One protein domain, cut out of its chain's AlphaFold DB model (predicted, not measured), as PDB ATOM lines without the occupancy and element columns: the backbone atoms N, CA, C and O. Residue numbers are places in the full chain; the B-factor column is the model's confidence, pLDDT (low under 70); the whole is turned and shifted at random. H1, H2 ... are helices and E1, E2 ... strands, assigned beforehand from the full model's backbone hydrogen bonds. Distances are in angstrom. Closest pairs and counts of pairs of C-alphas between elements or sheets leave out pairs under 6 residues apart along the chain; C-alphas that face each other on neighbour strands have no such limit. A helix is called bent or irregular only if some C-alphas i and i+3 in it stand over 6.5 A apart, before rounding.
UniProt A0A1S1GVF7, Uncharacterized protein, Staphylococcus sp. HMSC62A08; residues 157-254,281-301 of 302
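Overview. This is residues 157 to 254 and 281 to 301 of the 302 residues of an uncharacterized protein of Staphylococcus sp. HMSC62A08 (UniProt A0A1S1GVF7). One long helix, H6, makes a spine, with the short helices H2 and H3 packed on its middle stretch, H7 turning a corner at its last end, and H4 and H5 lying toward the end where it begins. A small three-stranded sheet, E1, E3 and E2, sits next to H3, with its strand E2 also coming near H6 at Asn 234 and Ile 283; H1 follows straight on from E1, and the link between E2 and E3 holds H8. You have 119 printed residues, with eight named helices and three named strands in the order E1 H1 H2 H3 H4 H5 H6 H7 E2 H8 E3; the class is mostly helix, and the antiparallel sheet has the order E1, E3, E2. The whole is compact, with a radius of gyration of the C-alphas of 13.8 A and spans of 39 by 32 by 25 A.

Along the chain. Find C-alpha 157 at (130.163, 134.762, 79.885), where E1 begins, residues 157 to 159. H1 follows at residues 160 to 167, 10.7 A long, then H2 at 173 to 176, H3 at 178 to 181, H4 at 189 to 196 and H5 at 201 to 210, 14.2 A. From C-alpha 223 at (139.285, 110.079, 86.815), H6 runs 30.1 A to residue 243. H7 takes residues 245 to 252. Beyond the cut come E2, residues 281 to 285, 13.2 A, H8, residues 287 to 291, and E3, residues 295 to 300, 16.4 A, ending at C-alpha 300, (137.857, 136.600, 89.653). H8 is irregular: C-alphas 287 and 290 are 7.4 A apart.

Arrangement. Start at H6, the hub, which touches three helices. Its residues 229 to 234 touch H3, closest at the C-alphas of Ala 179 and Lys 230, 4.1 A; residues 233 to 237 touch H2, closest at Leu 176 and Leu 233, 5.5 A. H6 and H7 touch only at the corner, with C-alphas 241 and 248 closest at 5.2 A. H1 touches H2, closest at C-alphas 164 and 173, 3.9 A. H4 and H5 are close but not clearly touching, closest at C-alphas 194 and 201, 7.3 A, and about perpendicular at 85 degrees. H1, H3 and H6 only graze the sheet. In it, look for N 158 and O 296 at 2.9 A between E1 and E3, and N 284 and O 297 at 2.9 A between E3 and E2. H8's closest C-alpha pair with E3 is 288 and 295, 7.4 A. In H1, H4, H5, H6 and H7 every O i to N i+4 pair is within hydrogen-bond range; in H8 it is 0 of 1, with 1 of 2 O i to N i+3 pairs within range, and H2 and H3 are too short for an i+4 pair.

Size, cuts and confidence. The C-alphas farthest apart, Glu 216 and Ser 253, are 40.4 A apart. Residues 255 to 280 are not printed, and C-alphas 254 and 281 are 15.8 A apart across this cut. The link from H5 to H6, residues 211 to 222, is long. The mean pLDDT of the printed part is 95.3, and no printed residue is under 70.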
ATOM      1  N   LYS A 157     130.979 135.954  80.068       94.62
ATOM      2  CA  LYS A 157     130.163 134.762  79.885       94.62
ATOM      3  C   LYS A 157     129.973 134.493  78.403       94.62
ATOM      4  O   LYS A 157     129.436 135.332  77.689       94.62
ATOM      5  N   PHE A 158     130.324 133.285  77.989       95.56
ATOM      6  CA  PHE A 158     130.242 132.840  76.607       95.56
ATOM      7  C   PHE A 158     129.367 131.594  76.502       95.56
ATOM      8  O   PHE A 158     129.345 130.752  77.404       95.56
ATOM      9  N   THR A 159     128.632 131.462  75.402       94.19
ATOM     10  CA  THR A 159     128.181 130.144  74.937       94.19
ATOM     11  C   THR A 159     129.359 129.426  74.282       94.19
ATOM     12  O   THR A 159     130.360 130.068  73.960       94.19
ATOM     13  N   ILE A 160     129.234 128.118  74.044       94.88
ATOM     14  CA  ILE A 160     130.244 127.355  73.293       94.88
ATOM     15  C   ILE A 160     130.557 128.044  71.960       94.88
ATOM     16  O   ILE A 160     131.712 128.343  71.697       94.88
ATOM     17  N   ASN A 161     129.536 128.386  71.170       94.38
ATOM     18  CA  ASN A 161     129.741 128.977  69.844       94.38
ATOM     19  C   ASN A 161     130.463 130.326  69.911       94.38
ATOM     20  O   ASN A 161     131.384 130.557  69.143       94.38
ATOM     21  N   THR A 162     130.084 131.216  70.836       95.44
ATOM     22  CA  THR A 162     130.778 132.511  70.959       95.44
ATOM     23  C   THR A 162     132.205 132.355  71.475       95.44
ATOM     24  O   THR A 162     133.053 133.165  71.136       95.44
ATOM     25  N   PHE A 163     132.468 131.335  72.295       97.06
ATOM     26  CA  PHE A 163     133.813 131.036  72.782       97.06
ATOM     27  C   PHE A 163     134.688 130.441  71.675       97.06
ATOM     28  O   PHE A 163     135.845 130.813  71.540       97.06
ATOM     29  N   ASP A 164     134.107 129.581  70.842       96.69
ATOM     30  CA  ASP A 164     134.747 129.044  69.646       96.69
ATOM     31  C   ASP A 164     135.086 130.148  68.643       96.69
ATOM     32  O   ASP A 164     136.226 130.259  68.216       96.69
ATOM     33  N   THR A 165     134.140 131.051  68.359       96.62
ATOM     34  CA  THR A 165     134.401 132.220  67.501       96.62
ATOM     35  C   THR A 165     135.485 133.129  68.079       96.62
ATOM     36  O   THR A 165     136.309 133.627  67.323       96.62
ATOM     37  N   LEU A 166     135.507 133.327  69.402       96.88
ATOM     38  CA  LEU A 166     136.510 134.165  70.062       96.88
ATOM     39  C   LEU A 166     137.924 133.609  69.862       96.88
ATOM     40  O   LEU A 166     138.853 134.383  69.683       96.88
ATOM     41  N   LEU A 167     138.088 132.285  69.898       96.44
ATOM     42  CA  LEU A 167     139.398 131.636  69.834       96.44
ATOM     43  C   LEU A 167     139.759 131.098  68.445       96.44
ATOM     44  O   LEU A 167     140.834 130.532  68.298       96.44
ATOM     45  N   LYS A 168     138.894 131.279  67.442       94.75
ATOM     46  CA  LYS A 168     138.943 130.569  66.156       94.75
ATOM     47  C   LYS A 168     140.275 130.691  65.408       94.75
ATOM     48  O   LYS A 168     140.693 129.731  64.773       94.75
ATOM     49  N   GLU A 169     140.929 131.846  65.503       93.12
ATOM     50  CA  GLU A 169     142.222 132.111  64.854       93.12
ATOM     51  C   GLU A 169     143.415 131.468  65.592       93.12
ATOM     52  O   GLU A 169     144.516 131.410  65.055       93.12
ATOM     53  N   TYR A 170     143.207 130.974  66.815       93.44
ATOM     54  CA  TYR A 170     144.262 130.455  67.693       93.44
ATOM     55  C   TYR A 170     144.106 128.961  67.975       93.44
ATOM     56  O   TYR A 170     145.088 128.225  68.012       93.44
ATOM     57  N   GLU A 171     142.878 128.499  68.223       95.12
ATOM     58  CA  GLU A 171     142.607 127.123  68.625       95.12
ATOM     59  C   GLU A 171     141.121 126.770  68.462       95.12
ATOM     60  O   GLU A 171     140.247 127.636  68.394       95.12
ATOM     61  N   ASN A 172     140.805 125.474  68.467       96.06
ATOM     62  CA  ASN A 172     139.419 125.014  68.494       96.06
ATOM     63  C   ASN A 172     138.778 125.286  69.871       96.06
ATOM     64  O   ASN A 172     138.879 124.480  70.804       96.06
ATOM     65  N   GLY A 173     138.105 126.431  70.014       96.12
ATOM     66  CA  GLY A 173     137.501 126.849  71.279       96.12
ATOM     67  C   GLY A 173     136.390 125.908  71.755       96.12
ATOM     68  O   GLY A 173     136.209 125.730  72.966       96.12
ATOM     69  N   LYS A 174     135.688 125.228  70.838       96.44
ATOM     70  CA  LYS A 174     134.734 124.171  71.195       96.44
ATOM     71  C   LYS A 174     135.424 123.005  71.911       96.44
ATOM     72  O   LYS A 174     134.933 122.599  72.968       96.44
ATOM     73  N   MET A 175     136.565 122.523  71.413       97.62
ATOM     74  CA  MET A 175     137.351 121.470  72.074       97.62
ATOM     75  C   MET A 175     137.948 121.951  73.398       97.62
ATOM     76  O   MET A 175     137.806 121.277  74.417       97.62
ATOM     77  N   LEU A 176     138.508 123.163  73.439       97.56
ATOM     78  CA  LEU A 176     139.022 123.745  74.684       97.56
ATOM     79  C   LEU A 176     137.945 123.837  75.777       97.56
ATOM     80  O   LEU A 176     138.231 123.640  76.961       97.56
ATOM     81  N   SER A 177     136.681 124.068  75.406       97.19
ATOM     82  CA  SER A 177     135.582 124.159  76.374       97.19
ATOM     83  C   SER A 177     135.334 122.865  77.172       97.19
ATOM     84  O   SER A 177     134.746 122.925  78.260       97.19
ATOM     85  N   LEU A 178     135.850 121.710  76.727       97.25
ATOM     86  CA  LEU A 178     135.841 120.456  77.494       97.25
ATOM     87  C   LEU A 178     136.509 120.606  78.868       97.25
ATOM     88  O   LEU A 178     136.025 120.020  79.842       97.25
ATOM     89  N   ALA A 179     137.532 121.468  78.982       97.25
ATOM     90  CA  ALA A 179     138.181 121.811  80.251       97.25
ATOM     91  C   ALA A 179     137.167 122.201  81.335       97.25
ATOM     92  O   ALA A 179     137.302 121.869  82.517       97.25
ATOM     93  N   VAL A 180     136.107 122.889  80.916       96.12
ATOM     94  CA  VAL A 180     135.091 123.478  81.782       96.12
ATOM     95  C   VAL A 180     133.957 122.496  82.072       96.12
ATOM     96  O   VAL A 180     133.440 122.468  83.195       96.12
ATOM     97  N   PHE A 181     133.561 121.693  81.084       96.50
ATOM     98  CA  PHE A 181     132.342 120.891  81.173       96.50
ATOM     99  C   PHE A 181     132.558 119.468  81.673       96.50
ATOM    100  O   PHE A 181     131.716 119.014  82.451       96.50
ATOM    101  N   LEU A 182     133.670 118.813  81.314       95.44
ATOM    102  CA  LEU A 182     133.953 117.447  81.757       95.44
ATOM    103  C   LEU A 182     133.921 117.348  83.286       95.44
ATOM    104  O   LEU A 182     134.404 118.226  84.011       95.44
ATOM    105  N   SER A 183     133.310 116.285  83.784       93.94
ATOM    106  CA  SER A 183     133.049 116.043  85.193       93.94
ATOM    107  C   SER A 183     134.042 115.030  85.737       93.94
ATOM    108  O   SER A 183     134.101 113.900  85.268       93.94
ATOM    109  N   THR A 184     134.783 115.418  86.772       95.19
ATOM    110  CA  THR A 184     135.618 114.497  87.561       95.19
ATOM    111  C   THR A 184     134.879 113.939  88.775       95.19
ATOM    112  O   THR A 184     135.337 112.984  89.388       95.19
ATOM    113  N   LYS A 185     133.723 114.520  89.129       92.62
ATOM    114  CA  LYS A 185     132.891 114.073  90.261       92.62
ATOM    115  C   LYS A 185     131.922 112.965  89.859       92.62
ATOM    116  O   LYS A 185     131.770 111.987  90.574       92.62
ATOM    117  N   ASN A 186     131.291 113.131  88.700       93.06
ATOM    118  CA  ASN A 186     130.325 112.195  88.136       93.06
ATOM    119  C   ASN A 186     130.778 111.829  86.724       93.06
ATOM    120  O   ASN A 186     130.320 112.431  85.756       93.06
ATOM    121  N   LEU A 187     131.701 110.879  86.602       95.56
ATOM    122  CA  LEU A 187     132.308 110.529  85.311       95.56
ATOM    123  C   LEU A 187     131.270 109.995  84.306       95.56
ATOM    124  O   LEU A 187     131.334 110.298  83.121       95.56
ATOM    125  N   LYS A 188     130.226 109.312  84.797       94.38
ATOM    126  CA  LYS A 188     129.098 108.824  83.983       94.38
ATOM    127  C   LYS A 188     128.338 109.936  83.243       94.38
ATOM    128  O   LYS A 188     127.741 109.669  82.207       94.38
ATOM    129  N   ASP A 189     128.371 111.177  83.742       93.81
ATOM    130  CA  ASP A 189     127.735 112.316  83.066       93.81
ATOM    131  C   ASP A 189     128.493 112.756  81.800       93.81
ATOM    132  O   ASP A 189     127.919 113.475  80.981       93.81
ATOM    133  N   ASN A 190     129.759 112.354  81.621       95.50
ATOM    134  CA  ASN A 190     130.608 112.856  80.536       95.50
ATOM    135  C   ASN A 190     130.066 112.510  79.148       95.50
ATOM    136  O   ASN A 190     130.100 113.376  78.280       95.50
ATOM    137  N   ASN A 191     129.477 111.324  78.963       94.69
ATOM    138  CA  ASN A 191     128.794 110.960  77.714       94.69
ATOM    139  C   ASN A 191     127.713 111.982  77.341       94.69
ATOM    140  O   ASN A 191     127.778 112.620  76.294       94.69
ATOM    141  N   ARG A 192     126.773 112.220  78.262       94.25
ATOM    142  CA  ARG A 192     125.676 113.177  78.067       94.25
ATOM    143  C   ARG A 192     126.182 114.605  77.848       94.25
ATOM    144  O   ARG A 192     125.570 115.373  77.110       94.25
ATOM    145  N   ILE A 193     127.269 114.984  78.520       94.81
ATOM    146  CA  ILE A 193     127.901 116.297  78.354       94.81
ATOM    147  C   ILE A 193     128.464 116.437  76.938       94.81
ATOM    148  O   ILE A 193     128.164 117.422  76.274       94.81
ATOM    149  N   ILE A 194     129.233 115.453  76.469       95.69
ATOM    150  CA  ILE A 194     129.839 115.432  75.132       95.69
ATOM    151  C   ILE A 194     128.753 115.493  74.050       95.69
ATOM    152  O   ILE A 194     128.803 116.359  73.173       95.69
ATOM    153  N   GLU A 195     127.716 114.663  74.175       93.69
ATOM    154  CA  GLU A 195     126.559 114.673  73.276       93.69
ATOM    155  C   GLU A 195     125.839 116.025  73.285       93.69
ATOM    156  O   GLU A 195     125.545 116.587  72.231       93.69
ATOM    157  N   GLY A 196     125.596 116.603  74.465       92.25
ATOM    158  CA  GLY A 196     124.925 117.896  74.583       92.25
ATOM    159  C   GLY A 196     125.759 119.081  74.084       92.25
ATOM    160  O   GLY A 196     125.197 120.127  73.758       92.25
ATOM    161  N   MET A 197     127.079 118.924  73.981       93.81
ATOM    162  CA  MET A 197     127.969 119.860  73.287       93.81
ATOM    163  C   MET A 197     127.965 119.647  71.763       93.81
ATOM    164  O   MET A 197     128.555 120.445  71.029       93.81
ATOM    165  N   GLY A 198     127.311 118.593  71.267       93.94
ATOM    166  CA  GLY A 198     127.318 118.193  69.863       93.94
ATOM    167  C   GLY A 198     128.713 117.777  69.403       93.94
ATOM    168  O   GLY A 198     129.178 118.262  68.373       93.94
ATOM    169  N   LEU A 199     129.413 116.992  70.222       95.62
ATOM    170  CA  LEU A 199     130.723 116.410  69.926       95.62
ATOM    171  C   LEU A 199     130.615 114.885  69.898       95.62
ATOM    172  O   LEU A 199     129.732 114.310  70.536       95.62
ATOM    173  N   LYS A 200     131.538 114.232  69.190       96.56
ATOM    174  CA  LYS A 200     131.728 112.781  69.251       96.56
ATOM    175  C   LYS A 200     133.007 112.465  70.011       96.56
ATOM    176  O   LYS A 200     133.973 113.216  69.939       96.56
ATOM    177  N   VAL A 201     133.019 111.330  70.708       96.50
ATOM    178  CA  VAL A 201     134.204 110.860  71.445       96.50
ATOM    179  C   VAL A 201     135.399 110.671  70.505       96.50
ATOM    180  O   VAL A 201     136.494 111.077  70.866       96.50
ATOM    181  N   SER A 202     135.173 110.166  69.285       96.31
ATOM    182  CA  SER A 202     136.209 110.018  68.250       96.31
ATOM    183  C   SER A 202     136.902 111.338  67.913       96.31
ATOM    184  O   SER A 202     138.124 111.398  67.875       96.31
ATOM    185  N   ASP A 203     136.124 112.404  67.723       96.94
ATOM    186  CA  ASP A 203     136.644 113.712  67.315       96.94
ATOM    187  C   ASP A 203     137.442 114.353  68.463       96.94
ATOM    188  O   ASP A 203     138.412 115.078  68.247       96.94
ATOM    189  N   ILE A 204     137.024 114.087  69.707       97.81
ATOM    190  CA  ILE A 204     137.744 114.516  70.908       97.81
ATOM    191  C   ILE A 204     139.060 113.750  71.025       97.81
ATOM    192  O   ILE A 204     140.095 114.362  71.252       97.81
ATOM    193  N   GLU A 205     139.024 112.428  70.882       98.06
ATOM    194  CA  GLU A 205     140.203 111.566  70.959       98.06
ATOM    195  C   GLU A 205     141.251 111.957  69.910       98.06
ATOM    196  O   GLU A 205     142.404 112.198  70.262       98.06
ATOM    197  N   GLU A 206     140.834 112.144  68.655       98.00
ATOM    198  CA  GLU A 206     141.696 112.631  67.572       98.00
ATOM    199  C   GLU A 206     142.322 113.992  67.913       98.00
ATOM    200  O   GLU A 206     143.535 114.175  67.804       98.00
ATOM    201  N   TYR A 207     141.513 114.946  68.388       98.00
ATOM    202  CA  TYR A 207     142.012 116.258  68.796       98.00
ATOM    203  C   TYR A 207     143.050 116.163  69.922       98.00
ATOM    204  O   TYR A 207     144.084 116.829  69.869       98.00
ATOM    205  N   LEU A 208     142.788 115.349  70.947       97.94
ATOM    206  CA  LEU A 208     143.675 115.207  72.100       97.94
ATOM    207  C   LEU A 208     144.995 114.520  71.728       97.94
ATOM    208  O   LEU A 208     146.035 114.940  72.236       97.94
ATOM    209  N   HIS A 209     144.976 113.536  70.824       97.88
ATOM    210  CA  HIS A 209     146.192 112.928  70.277       97.88
ATOM    211  C   HIS A 209     146.999 113.917  69.433       97.88
ATOM    212  O   HIS A 209     148.193 114.082  69.669       97.88
ATOM    213  N   ASN A 210     146.350 114.647  68.520       97.06
ATOM    214  CA  ASN A 210     147.011 115.653  67.678       97.06
ATOM    215  C   ASN A 210     147.650 116.790  68.492       97.06
ATOM    216  O   ASN A 210     148.551 117.475  68.013       97.06
ATOM    217  N   LYS A 211     147.161 117.027  69.713       96.19
ATOM    218  CA  LYS A 211     147.700 118.021  70.652       96.19
ATOM    219  C   LYS A 211     148.636 117.418  71.700       96.19
ATOM    220  O   LYS A 211     149.009 118.151  72.616       96.19
ATOM    221  N   GLU A 212     148.966 116.131  71.581       96.38
ATOM    222  CA  GLU A 212     149.841 115.382  72.493       96.38
ATOM    223  C   GLU A 212     149.382 115.455  73.964       96.38
ATOM    224  O   GLU A 212     150.182 115.470  74.895       96.38
ATOM    225  N   ILE A 213     148.064 115.535  74.190       96.38
ATOM    226  CA  ILE A 213     147.466 115.564  75.537       96.38
ATOM    227  C   ILE A 213     147.257 114.142  76.064       96.38
ATOM    228  O   ILE A 213     147.311 113.912  77.270       96.38
ATOM    229  N   ILE A 214     146.992 113.186  75.173       95.94
ATOM    230  CA  ILE A 214     146.862 111.767  75.510       95.94
ATOM    231  C   ILE A 214     147.679 110.927  74.526       95.94
ATOM    232  O   ILE A 214     147.775 111.258  73.345       95.94
ATOM    233  N   ASN A 215     148.224 109.815  75.018       93.75
ATOM    234  CA  ASN A 215     148.983 108.839  74.224       93.75
ATOM    235  C   ASN A 215     148.277 107.479  74.132       93.75
ATOM    236  O   ASN A 215     148.732 106.575  73.439       93.75
ATOM    237  N   GLU A 216     147.166 107.332  74.844       94.44
ATOM    238  CA  GLU A 216     146.348 106.127  74.921       94.44
ATOM    239  C   GLU A 216     144.905 106.462  74.540       94.44
ATOM    240  O   GLU A 216     144.531 107.636  74.469       94.44
ATOM    241  N   LYS A 217     144.090 105.422  74.349       95.94
ATOM    242  CA  LYS A 217     142.668 105.569  74.048       95.94
ATOM    243  C   LYS A 217     141.957 106.410  75.111       95.94
ATOM    244  O   LYS A 217     142.171 106.231  76.314       95.94
ATOM    245  N   LEU A 218     141.062 107.287  74.666       96.50
ATOM    246  CA  LEU A 218     140.253 108.115  75.556       96.50
ATOM    247  C   LEU A 218     139.276 107.249  76.378       96.50
ATOM    248  O   LEU A 218     138.315 106.686  75.851       96.50
ATOM    249  N   ASP A 219     139.487 107.202  77.691       95.69
ATOM    250  CA  ASP A 219     138.568 106.672  78.691       95.69
ATOM    251  C   ASP A 219     137.903 107.817  79.469       95.69
ATOM    252  O   ASP A 219     138.391 108.339  80.475       95.69
ATOM    253  N   ILE A 220     136.701 108.172  79.025       94.31
ATOM    254  CA  ILE A 220     135.872 109.209  79.649       94.31
ATOM    255  C   ILE A 220     135.362 108.854  81.058       94.31
ATOM    256  O   ILE A 220     134.781 109.717  81.733       94.31
ATOM    257  N   LEU A 221     135.542 107.599  81.487       94.88
ATOM    258  CA  LEU A 221     135.229 107.104  82.824       94.88
ATOM    259  C   LEU A 221     136.461 107.061  83.740       94.88
ATOM    260  O   LEU A 221     136.306 106.772  84.927       94.88
ATOM    261  N   SER A 222     137.648 107.406  83.237       96.50
ATOM    262  CA  SER A 222     138.878 107.486  84.023       96.50
ATOM    263  C   SER A 222     139.020 108.845  84.708       96.50
ATOM    264  O   SER A 222     139.124 109.894  84.066       96.50
ATOM    265  N   TYR A 223     139.066 108.851  86.045       96.81
ATOM    266  CA  TYR A 223     139.285 110.079  86.815       96.81
ATOM    267  C   TYR A 223     140.618 110.752  86.461       96.81
ATOM    268  O   TYR A 223     140.646 111.962  86.236       96.81
ATOM    269  N   SER A 224     141.712 109.982  86.417       96.38
ATOM    270  CA  SER A 224     143.060 110.509  86.184       96.38
ATOM    271  C   SER A 224     143.172 111.136  84.799       96.38
ATOM    272  O   SER A 224     143.652 112.264  84.681       96.38
ATOM    273  N   GLN A 225     142.652 110.455  83.775       96.62
ATOM    274  CA  GLN A 225     142.711 110.933  82.400       96.62
ATOM    275  C   GLN A 225     141.859 112.198  82.216       96.62
ATOM    276  O   GLN A 225     142.350 113.208  81.716       96.62
ATOM    277  N   ILE A 226     140.616 112.211  82.719       97.81
ATOM    278  CA  ILE A 226     139.750 113.398  82.643       97.81
ATOM    279  C   ILE A 226     140.332 114.580  83.427       97.81
ATOM    280  O   ILE A 226     140.259 115.721  82.965       97.81
ATOM    281  N   GLN A 227     140.909 114.346  84.607       97.62
ATOM    282  CA  GLN A 227     141.546 115.405  85.389       97.62
ATOM    283  C   GLN A 227     142.772 115.976  84.662       97.62
ATOM    284  O   GLN A 227     142.932 117.198  84.635       97.62
ATOM    285  N   HIS A 228     143.592 115.121  84.045       97.62
ATOM    286  CA  HIS A 228     144.737 115.534  83.235       97.62
ATOM    287  C   HIS A 228     144.300 116.382  82.033       97.62
ATOM    288  O   HIS A 228     144.727 117.528  81.911       97.62
ATOM    289  N   ILE A 229     143.357 115.881  81.225       97.94
ATOM    290  CA  ILE A 229     142.799 116.593  80.065       97.94
ATOM    291  C   ILE A 229     142.278 117.973  80.475       97.94
ATOM    292  O   ILE A 229     142.591 118.980  79.841       97.94
ATOM    293  N   LYS A 230     141.500 118.050  81.563       97.56
ATOM    294  CA  LYS A 230     140.956 119.327  82.045       97.56
ATOM    295  C   LYS A 230     142.044 120.326  82.416       97.56
ATOM    296  O   LYS A 230     141.855 121.509  82.145       97.56
ATOM    297  N   ASN A 231     143.131 119.878  83.041       97.25
ATOM    298  CA  ASN A 231     144.245 120.751  83.402       97.25
ATOM    299  C   ASN A 231     144.948 121.265  82.139       97.25
ATOM    300  O   ASN A 231     144.978 122.473  81.931       97.25
ATOM    301  N   CYS A 232     145.362 120.368  81.240       97.88
ATOM    302  CA  CYS A 232     146.058 120.727  80.002       97.88
ATOM    303  C   CYS A 232     145.249 121.698  79.127       97.88
ATOM    304  O   CYS A 232     145.776 122.695  78.638       97.88
ATOM    305  N   LEU A 233     143.947 121.449  78.949       97.94
ATOM    306  CA  LEU A 233     143.087 122.338  78.164       97.94
ATOM    307  C   LEU A 233     142.852 123.689  78.859       97.94
ATOM    308  O   LEU A 233     142.781 124.716  78.190       97.94
ATOM    309  N   ASN A 234     142.738 123.717  80.190       96.81
ATOM    310  CA  ASN A 234     142.611 124.967  80.944       96.81
ATOM    311  C   ASN A 234     143.891 125.805  80.847       96.81
ATOM    312  O   ASN A 234     143.804 127.013  80.642       96.81
ATOM    313  N   ASP A 235     145.057 125.165  80.922       97.00
ATOM    314  CA  ASP A 235     146.351 125.826  80.763       97.00
ATOM    315  C   ASP A 235     146.514 126.373  79.341       97.00
ATOM    316  O   ASP A 235     146.875 127.535  79.180       97.00
ATOM    317  N   LYS A 236     146.102 125.622  78.310       97.44
ATOM    318  CA  LYS A 236     146.028 126.143  76.932       97.44
ATOM    319  C   LYS A 236     145.135 127.382  76.825       97.44
ATOM    320  O   LYS A 236     145.557 128.374  76.239       97.44
ATOM    321  N   ILE A 237     143.930 127.371  77.412       97.56
ATOM    322  CA  ILE A 237     143.061 128.564  77.409       97.56
ATOM    323  C   ILE A 237     143.747 129.734  78.122       97.56
ATOM    324  O   ILE A 237     143.668 130.865  77.651       97.56
ATOM    325  N   ARG A 238     144.401 129.490  79.263       96.88
ATOM    326  CA  ARG A 238     145.116 130.536  80.004       96.88
ATOM    327  C   ARG A 238     146.242 131.135  79.178       96.88
ATOM    328  O   ARG A 238     146.281 132.352  79.079       96.88
ATOM    329  N   ASN A 239     147.071 130.314  78.545       97.06
ATOM    330  CA  ASN A 239     148.168 130.794  77.709       97.06
ATOM    331  C   ASN A 239     147.638 131.661  76.564       97.06
ATOM    332  O   ASN A 239     148.085 132.790  76.415       97.06
ATOM    333  N   ILE A 240     146.591 131.212  75.856       97.19
ATOM    334  CA  ILE A 240     145.973 132.013  74.787       97.19
ATOM    335  C   ILE A 240     145.485 133.367  75.317       97.19
ATOM    336  O   ILE A 240     145.713 134.393  74.686       97.19
ATOM    337  N   VAL A 241     144.815 133.399  76.471       97.06
ATOM    338  CA  VAL A 241     144.280 134.650  77.035       97.06
ATOM    339  C   VAL A 241     145.383 135.570  77.565       97.06
ATOM    340  O   VAL A 241     145.238 136.784  77.479       97.06
ATOM    341  N   GLU A 242     146.455 135.036  78.142       96.44
ATOM    342  CA  GLU A 242     147.529 135.845  78.730       96.44
ATOM    343  C   GLU A 242     148.524 136.362  77.687       96.44
ATOM    344  O   GLU A 242     148.989 137.495  77.803       96.44
ATOM    345  N   GLU A 243     148.814 135.568  76.657       96.25
ATOM    346  CA  GLU A 243     149.753 135.916  75.587       96.25
ATOM    347  C   GLU A 243     149.097 136.772  74.496       96.25
ATOM    348  O   GLU A 243     149.783 137.517  73.796       96.25
ATOM    349  N   ASN A 244     147.766 136.717  74.365       96.69
ATOM    350  CA  ASN A 244     147.033 137.492  73.373       96.69
ATOM    351  C   ASN A 244     146.295 138.689  73.986       96.69
ATOM    352  O   ASN A 244     145.232 138.559  74.603       96.69
ATOM    353  N   SER A 245     146.838 139.886  73.757       95.44
ATOM    354  CA  SER A 245     146.284 141.132  74.291       95.44
ATOM    355  C   SER A 245     144.870 141.435  73.781       95.44
ATOM    356  O   SER A 245     144.060 141.946  74.554       95.44
ATOM    357  N   GLU A 246     144.533 141.081  72.537       95.88
ATOM    358  CA  GLU A 246     143.203 141.306  71.956       95.88
ATOM    359  C   GLU A 246     142.142 140.427  72.621       95.88
ATOM    360  O   GLU A 246     141.096 140.923  73.041       95.88
ATOM    361  N   ILE A 247     142.426 139.133  72.802       97.19
ATOM    362  CA  ILE A 247     141.532 138.206  73.510       97.19
ATOM    363  C   ILE A 247     141.370 138.628  74.968       97.19
ATOM    364  O   ILE A 247     140.252 138.636  75.498       97.19
ATOM    365  N   LYS A 248     142.468 139.023  75.623       97.12
ATOM    366  CA  LYS A 248     142.436 139.512  77.002       97.12
ATOM    367  C   LYS A 248     141.531 140.734  77.128       97.12
ATOM    368  O   LYS A 248     140.617 140.741  77.953       97.12
ATOM    369  N   LYS A 249     141.722 141.734  76.272       97.19
ATOM    370  CA  LYS A 249     140.880 142.932  76.185       97.19
ATOM    371  C   LYS A 249     139.414 142.578  75.916       97.19
ATOM    372  O   LYS A 249     138.534 142.941  76.695       97.19
ATOM    373  N   ALA A 250     139.133 141.740  74.924       97.12
ATOM    374  CA  ALA A 250     137.778 141.288  74.612       97.12
ATOM    375  C   ALA A 250     137.065 140.631  75.812       97.12
ATOM    376  O   ALA A 250     135.883 140.884  76.063       97.12
ATOM    377  N   ILE A 251     137.771 139.815  76.600       97.19
ATOM    378  CA  ILE A 251     137.212 139.164  77.793       97.19
ATOM    379  C   ILE A 251     137.006 140.170  78.932       97.19
ATOM    380  O   ILE A 251     135.951 140.179  79.579       97.19
ATOM    381  N   PHE A 252     138.002 141.007  79.218       97.00
ATOM    382  CA  PHE A 252     138.033 141.835  80.424       97.00
ATOM    383  C   PHE A 252     137.349 143.192  80.254       97.00
ATOM    384  O   PHE A 252     136.535 143.534  81.113       97.00
ATOM    385  N   SER A 253     137.587 143.897  79.150       96.69
ATOM    386  CA  SER A 253     137.003 145.207  78.833       96.69
ATOM    387  C   SER A 253     135.910 145.139  77.767       96.69
ATOM    388  O   SER A 253     135.064 146.023  77.702       96.69
ATOM    389  N   GLY A 254     135.840 144.077  76.962       96.81
ATOM    390  CA  GLY A 254     134.922 144.043  75.816       96.81
ATOM    391  C   GLY A 254     135.386 144.916  74.646       96.81
ATOM    392  O   GLY A 254     134.644 145.066  73.674       96.81
ATOM    393  N   TYR A 281     141.959 135.143  87.415       95.38
ATOM    394  CA  TYR A 281     140.669 134.540  87.110       95.38
ATOM    395  C   TYR A 281     140.674 133.013  87.136       95.38
ATOM    396  O   TYR A 281     141.696 132.316  87.067       95.38
ATOM    397  N   SER A 282     139.461 132.488  87.239       94.88
ATOM    398  CA  SER A 282     139.107 131.092  87.054       94.88
ATOM    399  C   SER A 282     138.096 130.968  85.919       94.88
ATOM    400  O   SER A 282     137.253 131.847  85.719       94.88
ATOM    401  N   ILE A 283     138.187 129.863  85.187       95.62
ATOM    402  CA  ILE A 283     137.266 129.515  84.109       95.62
ATOM    403  C   ILE A 283     136.372 128.400  84.637       95.62
ATOM    404  O   ILE A 283     136.846 127.357  85.086       95.62
ATOM    405  N   THR A 284     135.070 128.648  84.660       93.69
ATOM    406  CA  THR A 284     134.084 127.751  85.270       93.69
ATOM    407  C   THR A 284     132.852 127.632  84.390       93.69
ATOM    408  O   THR A 284     132.632 128.437  83.488       93.69
ATOM    409  N   ARG A 285     132.019 126.623  84.645       92.88
ATOM    410  CA  ARG A 285     130.735 126.479  83.957       92.88
ATOM    411  C   ARG A 285     129.648 127.306  84.633       92.88
ATOM    412  O   ARG A 285     129.648 127.484  85.853       92.88
ATOM    413  N   GLY A 286     128.665 127.744  83.856       89.00
ATOM    414  CA  GLY A 286     127.426 128.299  84.397       89.00
ATOM    415  C   GLY A 286     126.539 127.257  85.082       89.00
ATOM    416  O   GLY A 286     126.610 126.062  84.805       89.00
ATOM    417  N   SER A 287     125.638 127.726  85.949       84.44
ATOM    418  CA  SER A 287     124.666 126.886  86.671       84.44
ATOM    419  C   SER A 287     123.595 126.249  85.775       84.44
ATOM    420  O   SER A 287     122.829 125.408  86.232       84.44
ATOM    421  N   GLY A 288     123.526 126.634  84.497       85.31
ATOM    422  CA  GLY A 288     122.508 126.178  83.551       85.31
ATOM    423  C   GLY A 288     122.756 124.806  82.917       85.31
ATOM    424  O   GLY A 288     121.916 124.375  82.131       85.31
ATOM    425  N   LEU A 289     123.859 124.118  83.239       86.31
ATOM    426  CA  LEU A 289     124.212 122.837  82.613       86.31
ATOM    427  C   LEU A 289     123.107 121.780  82.761       86.31
ATOM    428  O   LEU A 289     122.796 121.088  81.799       86.31
ATOM    429  N   SER A 290     122.461 121.695  83.928       83.00
ATOM    430  CA  SER A 290     121.353 120.755  84.165       83.00
ATOM    431  C   SER A 290     120.141 120.998  83.260       83.00
ATOM    432  O   SER A 290     119.328 120.101  83.075       83.00
ATOM    433  N   LYS A 291     120.036 122.197  82.676       85.81
ATOM    434  CA  LYS A 291     119.010 122.597  81.704       85.81
ATOM    435  C   LYS A 291     119.537 122.575  80.261       85.81
ATOM    436  O   LYS A 291     118.984 123.268  79.412       85.81
ATOM    437  N   GLY A 292     120.657 121.892  80.006       85.38
ATOM    438  CA  GLY A 292     121.309 121.837  78.693       85.38
ATOM    439  C   GLY A 292     121.977 123.147  78.259       85.38
ATOM    440  O   GLY A 292     122.287 123.319  77.084       85.38
ATOM    441  N   LYS A 293     122.194 124.107  79.172       90.38
ATOM    442  CA  LYS A 293     122.818 125.398  78.841       90.38
ATOM    443  C   LYS A 293     124.314 125.371  79.133       90.38
ATOM    444  O   LYS A 293     124.747 125.624  80.261       90.38
ATOM    445  N   TYR A 294     125.097 125.141  78.089       94.38
ATOM    446  CA  TYR A 294     126.555 125.141  78.132       94.38
ATOM    447  C   TYR A 294     127.095 126.568  78.031       94.38
ATOM    448  O   TYR A 294     127.089 127.188  76.968       94.38
ATOM    449  N   THR A 295     127.524 127.111  79.170       95.75
ATOM    450  CA  THR A 295     128.108 128.456  79.242       95.75
ATOM    451  C   THR A 295     129.431 128.432  79.990       95.75
ATOM    452  O   THR A 295     129.505 127.869  81.084       95.75
ATOM    453  N   ILE A 296     130.448 129.045  79.389       97.19
ATOM    454  CA  ILE A 296     131.776 129.262  79.959       97.19
ATOM    455  C   ILE A 296     131.762 130.616  80.669       97.19
ATOM    456  O   ILE A 296     131.282 131.604  80.115       97.19
ATOM    457  N   ILE A 297     132.243 130.662  81.909       96.69
ATOM    458  CA  ILE A 297     132.235 131.853  82.758       96.69
ATOM    459  C   ILE A 297     133.637 132.121  83.291       96.69
ATOM    460  O   ILE A 297     134.210 131.290  83.998       96.69
ATOM    461  N   PHE A 298     134.125 133.328  83.024       96.56
ATOM    462  CA  PHE A 298     135.319 133.891  83.637       96.56
ATOM    463  C   PHE A 298     134.921 134.604  84.927       96.56
ATOM    464  O   PHE A 298     134.016 135.446  84.928       96.56
ATOM    465  N   LYS A 299     135.573 134.259  86.035       94.25
ATOM    466  CA  LYS A 299     135.338 134.863  87.354       94.25
ATOM    467  C   LYS A 299     136.652 135.244  88.014       94.25
ATOM    468  O   LYS A 299     137.614 134.501  87.823       94.25
ATOM    469  N   PRO A 300     136.689 136.298  88.843       92.12
ATOM    470  CA  PRO A 300     137.857 136.600  89.653       92.12
ATOM    471  C   PRO A 300     138.257 135.389  90.497       92.12
ATOM    472  O   PRO A 300     137.398 134.666  91.018       92.12
ATOM    473  N   LYS A 301     139.561 135.156  90.607       88.12
ATOM    474  CA  LYS A 301     140.140 134.201  91.546       88.12
ATOM    475  C   LYS A 301     140.263 134.937  92.880       88.12
ATOM    476  O   LYS A 301     141.036 135.885  92.981       88.12
TER     477      LYS A 301